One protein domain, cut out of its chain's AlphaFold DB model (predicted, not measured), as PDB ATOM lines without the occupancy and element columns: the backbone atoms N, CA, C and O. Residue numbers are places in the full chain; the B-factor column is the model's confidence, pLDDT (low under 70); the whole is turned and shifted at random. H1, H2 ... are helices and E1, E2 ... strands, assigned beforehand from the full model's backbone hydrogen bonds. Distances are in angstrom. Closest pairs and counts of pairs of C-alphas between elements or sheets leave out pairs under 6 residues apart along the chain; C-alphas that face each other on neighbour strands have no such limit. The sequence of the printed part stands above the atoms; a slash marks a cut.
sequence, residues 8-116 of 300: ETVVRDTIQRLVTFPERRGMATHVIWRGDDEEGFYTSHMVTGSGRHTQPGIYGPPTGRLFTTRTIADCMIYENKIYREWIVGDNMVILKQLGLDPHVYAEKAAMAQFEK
ATOM      1  N   GLU A   8     204.069 158.786 289.579       94.62
ATOM      2  CA  GLU A   8     202.806 158.178 289.159       94.62
ATOM      3  C   GLU A   8     201.653 158.599 290.066       94.62
ATOM      4  O   GLU A   8     200.557 158.864 289.570       94.62
ATOM      5  N   THR A   9     201.900 158.757 291.365       91.56
ATOM      6  CA  THR A   9     200.936 159.342 292.300       91.56
ATOM      7  C   THR A   9     200.576 160.771 291.893       91.56
ATOM      8  O   THR A   9     199.392 161.083 291.774       91.56
ATOM      9  N   VAL A  10     201.560 161.612 291.540       91.62
ATOM     10  CA  VAL A  10     201.306 162.989 291.065       91.62
ATOM     11  C   VAL A  10     200.448 163.001 289.794       91.62
ATOM     12  O   VAL A  10     199.502 163.789 289.684       91.62
ATOM     13  N   VAL A  11     200.730 162.109 288.838       93.62
ATOM     14  CA  VAL A  11     199.953 161.987 287.592       93.62
ATOM     15  C   VAL A  11     198.513 161.566 287.893       93.62
ATOM     16  O   VAL A  11     197.576 162.193 287.394       93.62
ATOM     17  N   ARG A  12     198.317 160.540 288.730       93.06
ATOM     18  CA  ARG A  12     196.984 160.044 289.109       93.06
ATOM     19  C   ARG A  12     196.162 161.121 289.809       93.06
ATOM     20  O   ARG A  12     195.028 161.363 289.395       93.06
ATOM     21  N   ASP A  13     196.736 161.809 290.789       90.19
ATOM     22  CA  ASP A  13     196.049 162.861 291.546       90.19
ATOM     23  C   ASP A  13     195.697 164.058 290.660       90.19
ATOM     24  O   ASP A  13     194.590 164.604 290.737       90.19
ATOM     25  N   THR A  14     196.595 164.421 289.742       91.81
ATOM     26  CA  THR A  14     196.328 165.460 288.741       91.81
ATOM     27  C   THR A  14     195.138 165.087 287.861       91.81
ATOM     28  O   THR A  14     194.233 165.903 287.679       91.81
ATOM     29  N   ILE A  15     195.089 163.850 287.356       94.12
ATOM     30  CA  ILE A  15     193.972 163.367 286.533       94.12
ATOM     31  C   ILE A  15     192.656 163.409 287.322       94.12
ATOM     32  O   ILE A  15     191.664 163.923 286.805       94.12
ATOM     33  N   GLN A  16     192.640 162.946 288.577       92.31
ATOM     34  CA  GLN A  16     191.434 162.991 289.419       92.31
ATOM     35  C   GLN A  16     190.932 164.425 289.623       92.31
ATOM     36  O   GLN A  16     189.727 164.694 289.545       92.31
ATOM     37  N   ARG A  17     191.849 165.377 289.826       89.25
ATOM     38  CA  ARG A  17     191.498 166.793 289.979       89.25
ATOM     39  C   ARG A  17     190.966 167.405 288.683       89.25
ATOM     40  O   ARG A  17     189.996 168.160 288.740       89.25
ATOM     41  N   LEU A  18     191.561 167.074 287.534       92.62
ATOM     42  CA  LEU A  18     191.103 167.536 286.218       92.62
ATOM     43  C   LEU A  18     189.711 166.997 285.876       92.62
ATOM     44  O   LEU A  18     188.891 167.740 285.349       92.62
ATOM     45  N   VAL A  19     189.417 165.740 286.222       93.19
ATOM     46  CA  VAL A  19     188.073 165.167 286.045       93.19
ATOM     47  C   VAL A  19     187.065 165.838 286.974       93.19
ATOM     48  O   VAL A  19     185.981 166.175 286.520       93.19
ATOM     49  N   THR A  20     187.421 166.086 288.241       90.81
ATOM     50  CA  THR A  20     186.519 166.733 289.217       90.81
ATOM     51  C   THR A  20     186.176 168.175 288.812       90.81
ATOM     52  O   THR A  20     185.043 168.630 288.986       90.81
ATOM     53  N   PHE A  21     187.144 168.905 288.243       92.62
ATOM     54  CA  PHE A  21     186.969 170.289 287.800       92.62
ATOM     55  C   PHE A  21     187.475 170.528 286.365       92.62
ATOM     56  O   PHE A  21     188.483 171.219 286.182       92.62
ATOM     57  N   PRO A  22     186.764 170.044 285.328       93.00
ATOM     58  CA  PRO A  22     187.225 170.139 283.939       93.00
ATOM     59  C   PRO A  22     187.389 171.579 283.443       93.00
ATOM     60  O   PRO A  22     188.223 171.871 282.591       93.00
ATOM     61  N   GLU A  23     186.592 172.495 283.992       91.19
ATOM     62  CA  GLU A  23     186.597 173.914 283.632       91.19
ATOM     63  C   GLU A  23     187.553 174.749 284.498       91.19
ATOM     64  O   GLU A  23     187.638 175.963 284.302       91.19
ATOM     65  N   ARG A  24     188.263 174.145 285.468       92.50
ATOM     66  CA  ARG A  24     189.143 174.899 286.370       92.50
ATOM     67  C   ARG A  24     190.243 175.594 285.579       92.50
ATOM     68  O   ARG A  24     191.004 174.965 284.847       92.50
ATOM     69  N   ARG A  25     190.393 176.893 285.814       92.94
ATOM     70  CA  ARG A  25     191.501 177.703 285.309       92.94
ATOM     71  C   ARG A  25     192.370 178.143 286.477       92.94
ATOM     72  O   ARG A  25     191.860 178.552 287.515       92.94
ATOM     73  N   GLY A  26     193.684 178.017 286.313       92.06
ATOM     74  CA  GLY A  26     194.676 178.605 287.209       92.06
ATOM     75  C   GLY A  26     195.274 179.832 286.539       92.06
ATOM     76  O   GLY A  26     195.818 179.723 285.443       92.06
ATOM     77  N   MET A  27     195.148 180.989 287.175       93.75
ATOM     78  CA  MET A  27     195.745 182.238 286.721       93.75
ATOM     79  C   MET A  27     197.004 182.475 287.548       93.75
ATOM     80  O   MET A  27     196.914 182.699 288.757       93.75
ATOM     81  N   ALA A  28     198.168 182.386 286.904       92.75
ATOM     82  CA  ALA A  28     199.431 182.747 287.535       92.75
ATOM     83  C   ALA A  28     199.406 184.248 287.848       92.75
ATOM     84  O   ALA A  28     199.269 185.072 286.946       92.75
ATOM     85  N   THR A  29     199.479 184.590 289.131       90.38
ATOM     86  CA  THR A  29     199.450 185.978 289.603       90.38
ATOM     87  C   THR A  29     200.860 186.557 289.614       90.38
ATOM     88  O   THR A  29     201.096 187.611 289.034       90.38
ATOM     89  N   HIS A  30     201.816 185.845 290.217       93.56
ATOM     90  CA  HIS A  30     203.243 186.164 290.139       93.56
ATOM     91  C   HIS A  30     204.103 184.979 290.572       93.56
ATOM     92  O   HIS A  30     203.631 184.076 291.264       93.56
ATOM     93  N   VAL A  31     205.380 185.028 290.197       96.44
ATOM     94  CA  VAL A  31     206.405 184.061 290.597       96.44
ATOM     95  C   VAL A  31     207.561 184.822 291.232       96.44
ATOM     96  O   VAL A  31     208.077 185.769 290.639       96.44
ATOM     97  N   ILE A  32     207.943 184.430 292.443       98.12
ATOM     98  CA  ILE A  32     209.118 184.954 293.152       98.12
ATOM     99  C   ILE A  32     210.183 183.873 293.097       98.12
ATOM    100  O   ILE A  32     209.864 182.713 293.330       98.12
ATOM    101  N   TRP A  33     211.417 184.212 292.750       97.12
ATOM    102  CA  TRP A  33     212.425 183.195 292.479       97.12
ATOM    103  C   TRP A  33     213.839 183.652 292.819       97.12
ATOM    104  O   TRP A  33     214.108 184.850 292.904       97.12
ATOM    105  N   ARG A  34     214.722 182.667 292.980       95.56
ATOM    106  CA  ARG A  34     216.181 182.793 293.061       95.56
ATOM    107  C   ARG A  34     216.821 181.666 292.240       95.56
ATOM    108  O   ARG A  34     216.160 180.663 291.972       95.56
ATOM    109  N   GLY A  35     218.093 181.819 291.898       94.81
ATOM    110  CA  GLY A  35     218.883 180.837 291.157       94.81
ATOM    111  C   GLY A  35     219.040 181.231 289.696       94.81
ATOM    112  O   GLY A  35     218.729 182.362 289.327       94.81
ATOM    113  N   ASP A  36     219.524 180.309 288.881       94.94
ATOM    114  CA  ASP A  36     219.786 180.520 287.460       94.94
ATOM    115  C   ASP A  36     219.661 179.202 286.677       94.94
ATOM    116  O   ASP A  36     219.207 178.177 287.194       94.94
ATOM    117  N   ASP A  37     219.977 179.248 285.386       93.56
ATOM    118  CA  ASP A  37     219.901 178.108 284.480       93.56
ATOM    119  C   ASP A  37     221.051 177.100 284.636       93.56
ATOM    120  O   ASP A  37     220.954 176.007 284.072       93.56
ATOM    121  N   GLU A  38     222.082 177.412 285.427       93.75
ATOM    122  CA  GLU A  38     223.198 176.509 285.723       93.75
ATOM    123  C   GLU A  38     222.977 175.753 287.044       93.75
ATOM    124  O   GLU A  38     223.019 174.521 287.069       93.75
ATOM    125  N   GLU A  39     222.691 176.461 288.141       93.38
ATOM    126  CA  GLU A  39     222.474 175.867 289.471       93.38
ATOM    127  C   GLU A  39     221.030 175.372 289.679       93.38
ATOM    128  O   GLU A  39     220.757 174.533 290.545       93.38
ATOM    129  N   GLY A  40     220.095 175.863 288.864       96.12
ATOM    130  CA  GLY A  40     218.663 175.632 288.999       96.12
ATOM    131  C   GLY A  40     217.947 176.759 289.743       96.12
ATOM    132  O   GLY A  40     218.547 177.674 290.304       96.12
ATOM    133  N   PHE A  41     216.617 176.678 289.764       97.06
ATOM    134  CA  PHE A  41     215.756 177.704 290.343       97.06
ATOM    135  C   PHE A  41     215.054 177.216 291.603       97.06
ATOM    136  O   PHE A  41     214.534 176.100 291.666       97.06
ATOM    137  N   TYR A  42     214.937 178.116 292.572       96.69
ATOM    138  CA  TYR A  42     213.944 178.021 293.631       96.69
ATOM    139  C   TYR A  42     212.845 179.040 293.335       96.69
ATOM    140  O   TYR A  42     213.122 180.231 293.217       96.69
ATOM    141  N   THR A  43     211.602 178.587 293.177       97.44
ATOM    142  CA  THR A  43     210.483 179.416 292.711       97.44
ATOM    143  C   THR A  43     209.255 179.270 293.598       97.44
ATOM    144  O   THR A  43     208.845 178.149 293.861       97.44
ATOM    145  N   SER A  44     208.593 180.369 293.943       98.25
ATOM    146  CA  SER A  44     207.312 180.387 294.646       98.25
ATOM    147  C   SER A  44     206.226 181.018 293.774       98.25
ATOM    148  O   SER A  44     206.257 182.215 293.462       98.25
ATOM    149  N   HIS A  45     205.267 180.197 293.345       97.50
ATOM    150  CA  HIS A  45     204.235 180.507 292.352       97.50
ATOM    151  C   HIS A  45     202.907 180.806 293.031       97.50
ATOM    152  O   HIS A  45     202.276 179.900 293.569       97.50
ATOM    153  N   MET A  46     202.439 182.052 292.962       96.88
ATOM    154  CA  MET A  46     201.091 182.409 293.407       96.88
ATOM    155  C   MET A  46     200.091 182.194 292.275       96.88
ATOM    156  O   MET A  46     200.211 182.799 291.206       96.88
ATOM    157  N   VAL A  47     199.075 181.373 292.526       96.50
ATOM    158  CA  VAL A  47     198.030 181.042 291.557       96.50
ATOM    159  C   VAL A  47     196.656 181.305 292.160       96.50
ATOM    160  O   VAL A  47     196.301 180.769 293.211       96.50
ATOM    161  N   THR A  48     195.844 182.077 291.440       95.00
ATOM    162  CA  THR A  48     194.409 182.197 291.719       95.00
ATOM    163  C   THR A  48     193.658 181.218 290.826       95.00
ATOM    164  O   THR A  48     193.711 181.303 289.600       95.00
ATOM    165  N   GLY A  49     192.997 180.240 291.436       93.44
ATOM    166  CA  GLY A  49     192.196 179.244 290.733       93.44
ATOM    167  C   GLY A  49     190.719 179.611 290.738       93.44
ATOM    168  O   GLY A  49     190.200 180.008 291.774       93.44
ATOM    169  N   SER A  50     190.023 179.407 289.625       95.25
ATOM    170  CA  SER A  50     188.562 179.513 289.550       95.25
ATOM    171  C   SER A  50     187.973 178.371 288.729       95.25
ATOM    172  O   SER A  50     188.647 177.787 287.877       95.25
ATOM    173  N   GLY A  51     186.726 178.000 289.004       95.31
ATOM    174  CA  GLY A  51     186.053 176.934 288.267       95.31
ATOM    175  C   GLY A  51     184.626 176.681 288.733       95.31
ATOM    176  O   GLY A  51     184.086 177.403 289.571       95.31
ATOM    177  N   ARG A  52     184.023 175.624 288.182       95.62
ATOM    178  CA  ARG A  52     182.695 175.122 288.543       95.62
ATOM    179  C   ARG A  52     182.779 173.639 288.896       95.62
ATOM    180  O   ARG A  52     183.449 172.878 288.204       95.62
ATOM    181  N   HIS A  53     182.088 173.218 289.952       95.94
ATOM    182  CA  HIS A  53     181.992 171.807 290.336       95.94
ATOM    183  C   HIS A  53     180.917 171.097 289.498       95.94
ATOM    184  O   HIS A  53     179.749 171.044 289.891       95.94
ATOM    185  N   THR A  54     181.300 170.619 288.311       95.12
ATOM    186  CA  THR A  54     180.385 170.037 287.306       95.12
ATOM    187  C   THR A  54     180.450 168.520 287.197       95.12
ATOM    188  O   THR A  54     179.553 167.931 286.602       95.12
ATOM    189  N   GLN A  55     181.467 167.884 287.775       95.81
ATOM    190  CA  GLN A  55     181.667 166.437 287.727       95.81
ATOM    191  C   GLN A  55     181.781 165.856 289.136       95.81
ATOM    192  O   GLN A  55     182.181 166.578 290.049       95.81
ATOM    193  N   PRO A  56     181.440 164.570 289.331       94.38
ATOM    194  CA  PRO A  56     181.703 163.898 290.592       94.38
ATOM    195  C   PRO A  56     183.211 163.760 290.831       94.38
ATOM    196  O   PRO A  56     184.003 163.697 289.890       94.38
ATOM    197  N   GLY A  57     183.613 163.654 292.095       90.44
ATOM    198  CA  GLY A  57     185.011 163.402 292.428       90.44
ATOM    199  C   GLY A  57     185.291 163.467 293.917       90.44
ATOM    200  O   GLY A  57     184.459 163.077 294.739       90.44
ATOM    201  N   ILE A  58     186.465 163.996 294.269       87.19
ATOM    202  CA  ILE A  58     186.894 164.097 295.671       87.19
ATOM    203  C   ILE A  58     185.943 164.938 296.525       87.19
ATOM    204  O   ILE A  58     185.930 164.743 297.728       87.19
ATOM    205  N   TYR A  59     185.134 165.814 295.915       90.50
ATOM    206  CA  TYR A  59     184.132 166.661 296.571       90.50
ATOM    207  C   TYR A  59     182.695 166.111 296.473       90.50
ATOM    208  O   TYR A  59     181.727 166.839 296.707       90.50
ATOM    209  N   GLY A  60     182.540 164.820 296.166       91.94
ATOM    210  CA  GLY A  60     181.239 164.159 296.091       91.94
ATOM    211  C   GLY A  60     180.498 164.446 294.779       91.94
ATOM    212  O   GLY A  60     181.145 164.671 293.755       91.94
ATOM    213  N   PRO A  61     179.153 164.378 294.770       94.94
ATOM    214  CA  PRO A  61     178.339 164.670 293.590       94.94
ATOM    215  C   PRO A  61     178.480 166.127 293.110       94.94
ATOM    216  O   PRO A  61     178.688 167.025 293.930       94.94
ATOM    217  N   PRO A  62     178.298 166.394 291.803       95.44
ATOM    218  CA  PRO A  62     178.448 167.734 291.248       95.44
ATOM    219  C   PRO A  62     177.416 168.705 291.830       95.44
ATOM    220  O   PRO A  62     176.208 168.518 291.701       95.44
ATOM    221  N   THR A  63     177.900 169.783 292.442       96.19
ATOM    222  CA  THR A  63     177.039 170.818 293.057       96.19
ATOM    223  C   THR A  63     176.605 171.913 292.077       96.19
ATOM    224  O   THR A  63     175.735 172.720 292.395       96.19
ATOM    225  N   GLY A  64     177.263 172.018 290.918       95.50
ATOM    226  CA  GLY A  64     177.061 173.087 289.935       95.50
ATOM    227  C   GLY A  64     177.558 174.472 290.371       95.50
ATOM    228  O   GLY A  64     177.484 175.418 289.581       95.50
ATOM    229  N   ARG A  65     178.075 174.614 291.599       97.12
ATOM    230  CA  ARG A  65     178.524 175.892 292.165       97.12
ATOM    231  C   ARG A  65     179.881 176.314 291.616       97.12
ATOM    232  O   ARG A  65     180.721 175.480 291.268       97.12
ATOM    233  N   LEU A  66     180.067 177.628 291.536       96.31
ATOM    234  CA  LEU A  66     181.355 178.243 291.243       96.31
ATOM    235  C   LEU A  66     182.219 178.259 292.504       96.31
ATOM    236  O   LEU A  66     181.698 178.347 293.614       96.31
ATOM    237  N   PHE A  67     183.532 178.209 292.317       95.94
ATOM    238  CA  PHE A  67     184.497 178.398 293.389       95.94
ATOM    239  C   PHE A  67     185.695 179.210 292.897       95.94
ATOM    240  O   PHE A  67     186.062 179.158 291.721       95.94
ATOM    241  N   THR A  68     186.318 179.925 293.827       96.31
ATOM    242  CA  THR A  68     187.636 180.553 293.678       96.31
ATOM    243  C   THR A  68     188.553 180.065 294.798       96.31
ATOM    244  O   THR A  68     188.089 179.729 295.882       96.31
ATOM    245  N   THR A  69     189.853 179.972 294.556       95.19
ATOM    246  CA  THR A  69     190.839 179.506 295.540       95.19
ATOM    247  C   THR A  69     192.185 180.176 295.299       95.19
ATOM    248  O   THR A  69     192.475 180.633 294.189       95.19
ATOM    249  N   ARG A  70     193.015 180.215 296.339       96.44
ATOM    250  CA  ARG A  70     194.416 180.625 296.268       96.44
ATOM    251  C   ARG A  70     195.304 179.431 296.546       96.44
ATOM    252  O   ARG A  70     195.005 178.586 297.389       96.44
ATOM    253  N   THR A  71     196.397 179.350 295.811       96.94
ATOM    254  CA  THR A  71     197.407 178.320 296.010       96.94
ATOM    255  C   THR A  71     198.771 178.940 295.791       96.94
ATOM    256  O   THR A  71     198.956 179.664 294.812       96.94
ATOM    257  N   ILE A  72     199.709 178.642 296.686       98.19
ATOM    258  CA  ILE A  72     201.121 178.930 296.470       98.19
ATOM    259  C   ILE A  72     201.871 177.606 296.368       98.19
ATOM    260  O   ILE A  72     201.715 176.741 297.230       98.19
ATOM    261  N   ALA A  73     202.643 177.445 295.297       97.00
ATOM    262  CA  ALA A  73     203.536 176.310 295.102       97.00
ATOM    263  C   ALA A  73     204.987 176.791 295.175       97.00
ATOM    264  O   ALA A  73     205.406 177.603 294.354       97.00
ATOM    265  N   ASP A  74     205.728 176.317 296.171       97.50
ATOM    266  CA  ASP A  74     207.147 176.602 296.371       97.50
ATOM    267  C   ASP A  74     207.952 175.394 295.869       97.50
ATOM    268  O   ASP A  74     207.847 174.294 296.413       97.50
ATOM    269  N   CYS A  75     208.696 175.573 294.782       97.38
ATOM    270  CA  CYS A  75     209.269 174.509 293.962       97.38
ATOM    271  C   CYS A  75     210.786 174.666 293.844       97.38
ATOM    272  O   CYS A  75     211.293 175.775 293.668       97.38
ATOM    273  N   MET A  76     211.491 173.538 293.834       97.12
ATOM    274  CA  MET A  76     212.885 173.446 293.410       97.12
ATOM    275  C   MET A  76     212.945 172.831 292.011       97.12
ATOM    276  O   MET A  76     212.351 171.774 291.757       97.12
ATOM    277  N   ILE A  77     213.645 173.507 291.105       96.94
ATOM    278  CA  ILE A  77     213.669 173.225 289.671       96.94
ATOM    279  C   ILE A  77     215.117 173.077 289.210       96.94
ATOM    280  O   ILE A  77     215.943 173.940 289.478       96.94
ATOM    281  N   TYR A  78     215.406 172.018 288.463       96.75
ATOM    282  CA  TYR A  78     216.693 171.812 287.797       96.75
ATOM    283  C   TYR A  78     216.442 171.276 286.384       96.75
ATOM    284  O   TYR A  78     215.565 170.428 286.203       96.75
ATOM    285  N   GLU A  79     217.136 171.806 285.370       95.06
ATOM    286  CA  GLU A  79     216.928 171.459 283.948       95.06
ATOM    287  C   GLU A  79     215.444 171.464 283.516       95.06
ATOM    288  O   GLU A  79     214.948 170.530 282.878       95.06
ATOM    289  N   ASN A  80     214.702 172.513 283.893       92.19
ATOM    290  CA  ASN A  80     213.260 172.658 283.628       92.19
ATOM    291  C   ASN A  80     212.375 171.540 284.211       92.19
ATOM    292  O   ASN A  80     211.258 171.313 283.736       92.19
ATOM    293  N   LYS A  81     212.839 170.841 285.250       94.62
ATOM    294  CA  LYS A  81     212.072 169.810 285.954       94.62
ATOM    295  C   LYS A  81     211.929 170.178 287.421       94.62
ATOM    296  O   LYS A  81     212.920 170.406 288.109       94.62
ATOM    297  N   ILE A  82     210.688 170.185 287.900       95.19
ATOM    298  CA  ILE A  82     210.394 170.272 289.330       95.19
ATOM    299  C   ILE A  82     210.769 168.926 289.954       95.19
ATOM    300  O   ILE A  82     210.209 167.897 289.575       95.19
ATOM    301  N   TYR A  83     211.716 168.932 290.890       94.12
ATOM    302  CA  TYR A  83     212.119 167.723 291.622       94.12
ATOM    303  C   TYR A  83     211.663 167.732 293.084       94.12
ATOM    304  O   TYR A  83     211.656 166.685 293.729       94.12
ATOM    305  N   ARG A  84     211.263 168.895 293.612       95.19
ATOM    306  CA  ARG A  84     210.649 169.029 294.935       95.19
ATOM    307  C   ARG A  84     209.648 170.175 294.931       95.19
ATOM    308  O   ARG A  84     209.926 171.229 294.368       95.19
ATOM    309  N   GLU A  85     208.500 169.971 295.564       95.06
ATOM    310  CA  GLU A  85     207.413 170.943 295.573       95.06
ATOM    311  C   GLU A  85     206.660 170.914 296.902       95.06
ATOM    312  O   GLU A  85     206.367 169.849 297.446       95.06
ATOM    313  N   TRP A  86     206.332 172.100 297.404       95.94
ATOM    314  CA  TRP A  86     205.453 172.308 298.541       95.94
ATOM    315  C   TRP A  86     204.267 173.136 298.077       95.94
ATOM    316  O   TRP A  86     204.416 174.300 297.711       95.94
ATOM    317  N   ILE A  87     203.084 172.531 298.095       94.94
ATOM    318  CA  ILE A  87     201.852 173.182 297.660       94.94
ATOM    319  C   ILE A  87     201.017 173.510 298.888       94.94
ATOM    320  O   ILE A  87     200.553 172.608 299.586       94.94
ATOM    321  N   VAL A  88     200.767 174.797 299.110       96.50
ATOM    322  CA  VAL A  88     199.805 175.265 300.107       96.50
ATOM    323  C   VAL A  88     198.587 175.809 299.375       96.50
ATOM    324  O   VAL A  88     198.665 176.815 298.670       96.50
ATOM    325  N   GLY A  89     197.458 175.116 299.507       94.69
ATOM    326  CA  GLY A  89     196.188 175.505 298.899       94.69
ATOM    327  C   GLY A  89     195.140 175.801 299.959       94.69
ATOM    328  O   GLY A  89     194.983 175.028 300.894       94.69
ATOM    329  N   ASP A  90     194.389 176.882 299.780       93.81
ATOM    330  CA  ASP A  90     193.214 177.175 300.598       93.81
ATOM    331  C   ASP A  90     192.072 176.232 300.176       93.81
ATOM    332  O   ASP A  90     191.325 176.511 299.233       93.81
ATOM    333  N   ASN A  91     192.014 175.044 300.787       94.25
ATOM    334  CA  ASN A  91     191.042 174.007 300.436       94.25
ATOM    335  C   ASN A  91     189.736 174.175 301.212       94.25
ATOM    336  O   ASN A  91     188.669 173.833 300.689       94.25
ATOM    337  N   MET A  92     189.804 174.737 302.423       95.81
ATOM    338  CA  MET A  92     188.623 175.056 303.225       95.81
ATOM    339  C   MET A  92     187.650 175.949 302.446       95.81
ATOM    340  O   MET A  92     186.457 175.640 302.360       95.81
ATOM    341  N   VAL A  93     188.148 177.000 301.781       96.00
ATOM    342  CA  VAL A  93     187.278 177.909 301.021       96.00
ATOM    343  C   VAL A  93     186.535 177.202 299.882       96.00
ATOM    344  O   VAL A  93     185.415 177.593 299.546       96.00
ATOM    345  N   ILE A  94     187.116 176.153 299.288       95.44
ATOM    346  CA  ILE A  94     186.453 175.373 298.237       95.44
ATOM    347  C   ILE A  94     185.237 174.667 298.836       95.44
ATOM    348  O   ILE A  94     184.133 174.853 298.334       95.44
ATOM    349  N   LEU A  95     185.405 173.928 299.939       95.81
ATOM    350  CA  LEU A  95     184.294 173.223 300.594       95.81
ATOM    351  C   LEU A  95     183.151 174.173 300.955       95.81
ATOM    352  O   LEU A  95     181.996 173.910 300.613       95.81
ATOM    353  N   LYS A  96     183.478 175.321 301.556       96.12
ATOM    354  CA  LYS A  96     182.475 176.311 301.969       96.12
ATOM    355  C   LYS A  96     181.722 176.895 300.771       96.12
ATOM    356  O   LYS A  96     180.494 176.967 300.808       96.12
ATOM    357  N   GLN A  97     182.409 177.236 299.677       97.12
ATOM    358  CA  GLN A  97     181.760 177.720 298.446       97.12
ATOM    359  C   GLN A  97     180.877 176.649 297.790       97.12
ATOM    360  O   GLN A  97     179.777 176.945 297.311       97.12
ATOM    361  N   LEU A  98     181.310 175.387 297.819       96.31
ATOM    362  CA  LEU A  98     180.527 174.258 297.313       96.31
ATOM    363  C   LEU A  98     179.337 173.893 298.222       96.31
ATOM    364  O   LEU A  98     178.457 173.152 297.792       96.31
ATOM    365  N   GLY A  99     179.245 174.465 299.429       96.06
ATOM    366  CA  GLY A  99     178.189 174.162 300.400       96.06
ATOM    367  C   GLY A  99     178.344 172.794 301.050       96.06
ATOM    368  O   GLY A  99     177.345 172.176 301.407       96.06
ATOM    369  N   LEU A 100     179.579 172.312 301.138       95.62
ATOM    370  CA  LEU A 100     179.932 171.040 301.744       95.62
ATOM    371  C   LEU A 100     180.340 171.263 303.201       95.62
ATOM    372  O   LEU A 100     180.942 172.286 303.522       95.62
ATOM    373  N   ASP A 101     180.024 170.298 304.064       95.69
ATOM    374  CA  ASP A 101     180.404 170.330 305.477       95.69
ATOM    375  C   ASP A 101     181.888 169.949 305.649       95.69
ATOM    376  O   ASP A 101     182.252 168.798 305.377       95.69
ATOM    377  N   PRO A 102     182.758 170.869 306.107       96.25
ATOM    378  CA  PRO A 102     184.169 170.574 306.311       96.25
ATOM    379  C   PRO A 102     184.442 169.469 307.327       96.25
ATOM    380  O   PRO A 102     185.429 168.753 307.165       96.25
ATOM    381  N   HIS A 103     183.595 169.297 308.344       96.25
ATOM    382  CA  HIS A 103     183.824 168.304 309.393       96.25
ATOM    383  C   HIS A 103     183.690 166.883 308.859       96.25
ATOM    384  O   HIS A 103     184.564 166.063 309.124       96.25
ATOM    385  N   VAL A 104     182.670 166.619 308.036       95.00
ATOM    386  CA  VAL A 104     182.479 165.313 307.382       95.00
ATOM    387  C   VAL A 104     183.668 164.982 306.477       95.00
ATOM    388  O   VAL A 104     184.166 163.855 306.456       95.00
ATOM    389  N   TYR A 105     184.159 165.978 305.734       94.06
ATOM    390  CA  TYR A 105     185.340 165.817 304.887       94.06
ATOM    391  C   TYR A 105     186.601 165.537 305.695       94.06
ATOM    392  O   TYR A 105     187.363 164.631 305.351       94.06
ATOM    393  N   ALA A 106     186.821 166.318 306.749       95.50
ATOM    394  CA  ALA A 106     187.995 166.188 307.586       95.50
ATOM    395  C   ALA A 106     188.012 164.855 308.338       95.50
ATOM    396  O   ALA A 106     189.059 164.223 308.406       95.50
ATOM    397  N   GLU A 107     186.863 164.394 308.831       95.50
ATOM    398  CA  GLU A 107     186.713 163.098 309.495       95.50
ATOM    399  C   GLU A 107     187.020 161.939 308.544       95.50
ATOM    400  O   GLU A 107     187.842 161.085 308.863       95.50
ATOM    401  N   LYS A 108     186.455 161.948 307.330       93.94
ATOM    402  CA  LYS A 108     186.768 160.932 306.315       93.94
ATOM    403  C   LYS A 108     188.254 160.925 305.950       93.94
ATOM    404  O   LYS A 108     188.848 159.864 305.770       93.94
ATOM    405  N   ALA A 109     188.851 162.107 305.802       92.50
ATOM    406  CA  ALA A 109     190.267 162.232 305.487       92.50
ATOM    407  C   ALA A 109     191.158 161.769 306.649       92.50
ATOM    408  O   ALA A 109     192.161 161.114 306.388       92.50
ATOM    409  N   ALA A 110     190.791 162.077 307.896       93.75
ATOM    410  CA  ALA A 110     191.481 161.614 309.094       93.75
ATOM    411  C   ALA A 110     191.397 160.089 309.225       93.75
ATOM    412  O   ALA A 110     192.434 159.445 309.335       93.75
ATOM    413  N   MET A 111     190.204 159.505 309.080       93.62
ATOM    414  CA  MET A 111     190.003 158.052 309.126       93.62
ATOM    415  C   MET A 111     190.899 157.323 308.118       93.62
ATOM    416  O   MET A 111     191.598 156.382 308.467       93.62
ATOM    417  N   ALA A 112     190.977 157.822 306.881       91.06
ATOM    418  CA  ALA A 112     191.834 157.231 305.853       91.06
ATOM    419  C   ALA A 112     193.346 157.310 306.165       91.06
ATOM    420  O   ALA A 112     194.129 156.592 305.539       91.06
ATOM    421  N   GLN A 113     193.784 158.208 307.056       89.31
ATOM    422  CA  GLN A 113     195.161 158.234 307.571       89.31
ATOM    423  C   GLN A 113     195.313 157.310 308.780       89.31
ATOM    424  O   GLN A 113     196.292 156.571 308.855       89.31
ATOM    425  N   PHE A 114     194.327 157.310 309.674       90.75
ATOM    426  CA  PHE A 114     194.283 156.446 310.847       90.75
ATOM    427  C   PHE A 114     194.348 154.961 310.463       90.75
ATOM    428  O   PHE A 114     195.192 154.227 310.962       90.75
ATOM    429  N   GLU A 115     193.575 154.540 309.456       90.06
ATOM    430  CA  GLU A 115     193.597 153.178 308.894       90.06
ATOM    431  C   GLU A 115     194.962 152.774 308.300       90.06
ATOM    432  O   GLU A 115     195.243 151.590 308.122       90.06
ATOM    433  N   LYS A 116     195.832 153.745 307.992       87.25
ATOM    434  CA  LYS A 116     197.216 153.504 307.549       87.25
ATOM    435  C   LYS A 116     198.209 153.440 308.716       87.25
ATOM    436  O   LYS A 116     199.411 153.383 308.472       87.25
TER     437      LYS A 116
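AT A GLANCE: This is residues 8 to 116 of the 300 residues of the protein "Predicted ester cyclase" of Pelagibacterium luteolum (UniProt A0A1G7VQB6). A long, twisted wall of four antiparallel strands, E1 to E4, makes the length of the domain, and at the end of the wall where E2 ends and E3 begins, H2 packs beside E3 and the loop of residues 53 to 65 joins the two strands. Residues 8 to 15 of H1 and residues 107 to 116, mostly H3, stick out from the body. The printed part has 109 residues with three named helices and four named strands, in the order H1 E1 E2 E3 E4 H2 H3; the class is mixed, helices and strands. The sheet's order is E1, E2, E3, E4. The whole is only just loose, close to compact, with a radius of gyration of the C-alphas of 16.1 A and spans of 47 by 33 by 21 A.

IN THESE COORDINATES: H1 is residues 8 to 20, 18.4 A long, and begins at C-alpha 8 at (202.806, 158.178, 289.159). E1 is residues 25 to 36, 28.5 A; E2 is residues 40 to 52, 36.0 A, ending at C-alpha 52 at (182.695, 175.122, 288.543). E3 is residues 66 to 78, 36.1 A, and E4 is residues 81 to 89, 21.3 A. H2 is residues 92 to 98, 10.1 A. H3 is residues 102 to 114, 18.0 A, ending at C-alpha 114 at (194.283, 156.446, 310.847).

HOW THE PARTS SIT: E1 to E4 form a meander, each strand the antiparallel neighbour of the one before, with E1 and E4 as edge strands. E1 and E2 are a hairpin at 173 degrees, with N 27 and O 48 2.8 A apart, within hydrogen-bond range. E2 and E3 are a hairpin at 165 degrees, with N 45 and O 73 at 2.8 A. E3 and E4 are a hairpin at 147 degrees, with N 76 and O 84 at 2.8 A. Each strand bends, E1 by 64 degrees at residue 33 and E4 by 72 degrees at residue 84 among them. H2 is on the sheet at a height over the sheet of 4.9 A, over none of the strands; its closest C-alphas with E3 are those of Gln 97 and Phe 67, 5.8 A apart. H2 and H3 only just touch, only at the corner, with 3 pairs of C-alphas within 8 A; the closest are Leu 95 and Pro 102, 6.3 A, with residue 102 alone of H3. They run opposite ways at a steep tilt of 54 degrees. H1 and H3 are not on the sheet and are apart from each other. In H1, H2 and H3 every O i to N i+4 pair is within hydrogen-bond range.

THE WHOLE: The two C-alphas farthest apart are those of Glu 38 and Asp 101, 47.5 A. The printed part has no cut. The link from E2 to E3 is long, 13 residues; the other links are tight. The mean pLDDT of the printed part is 94.5, and no printed residue is under 70.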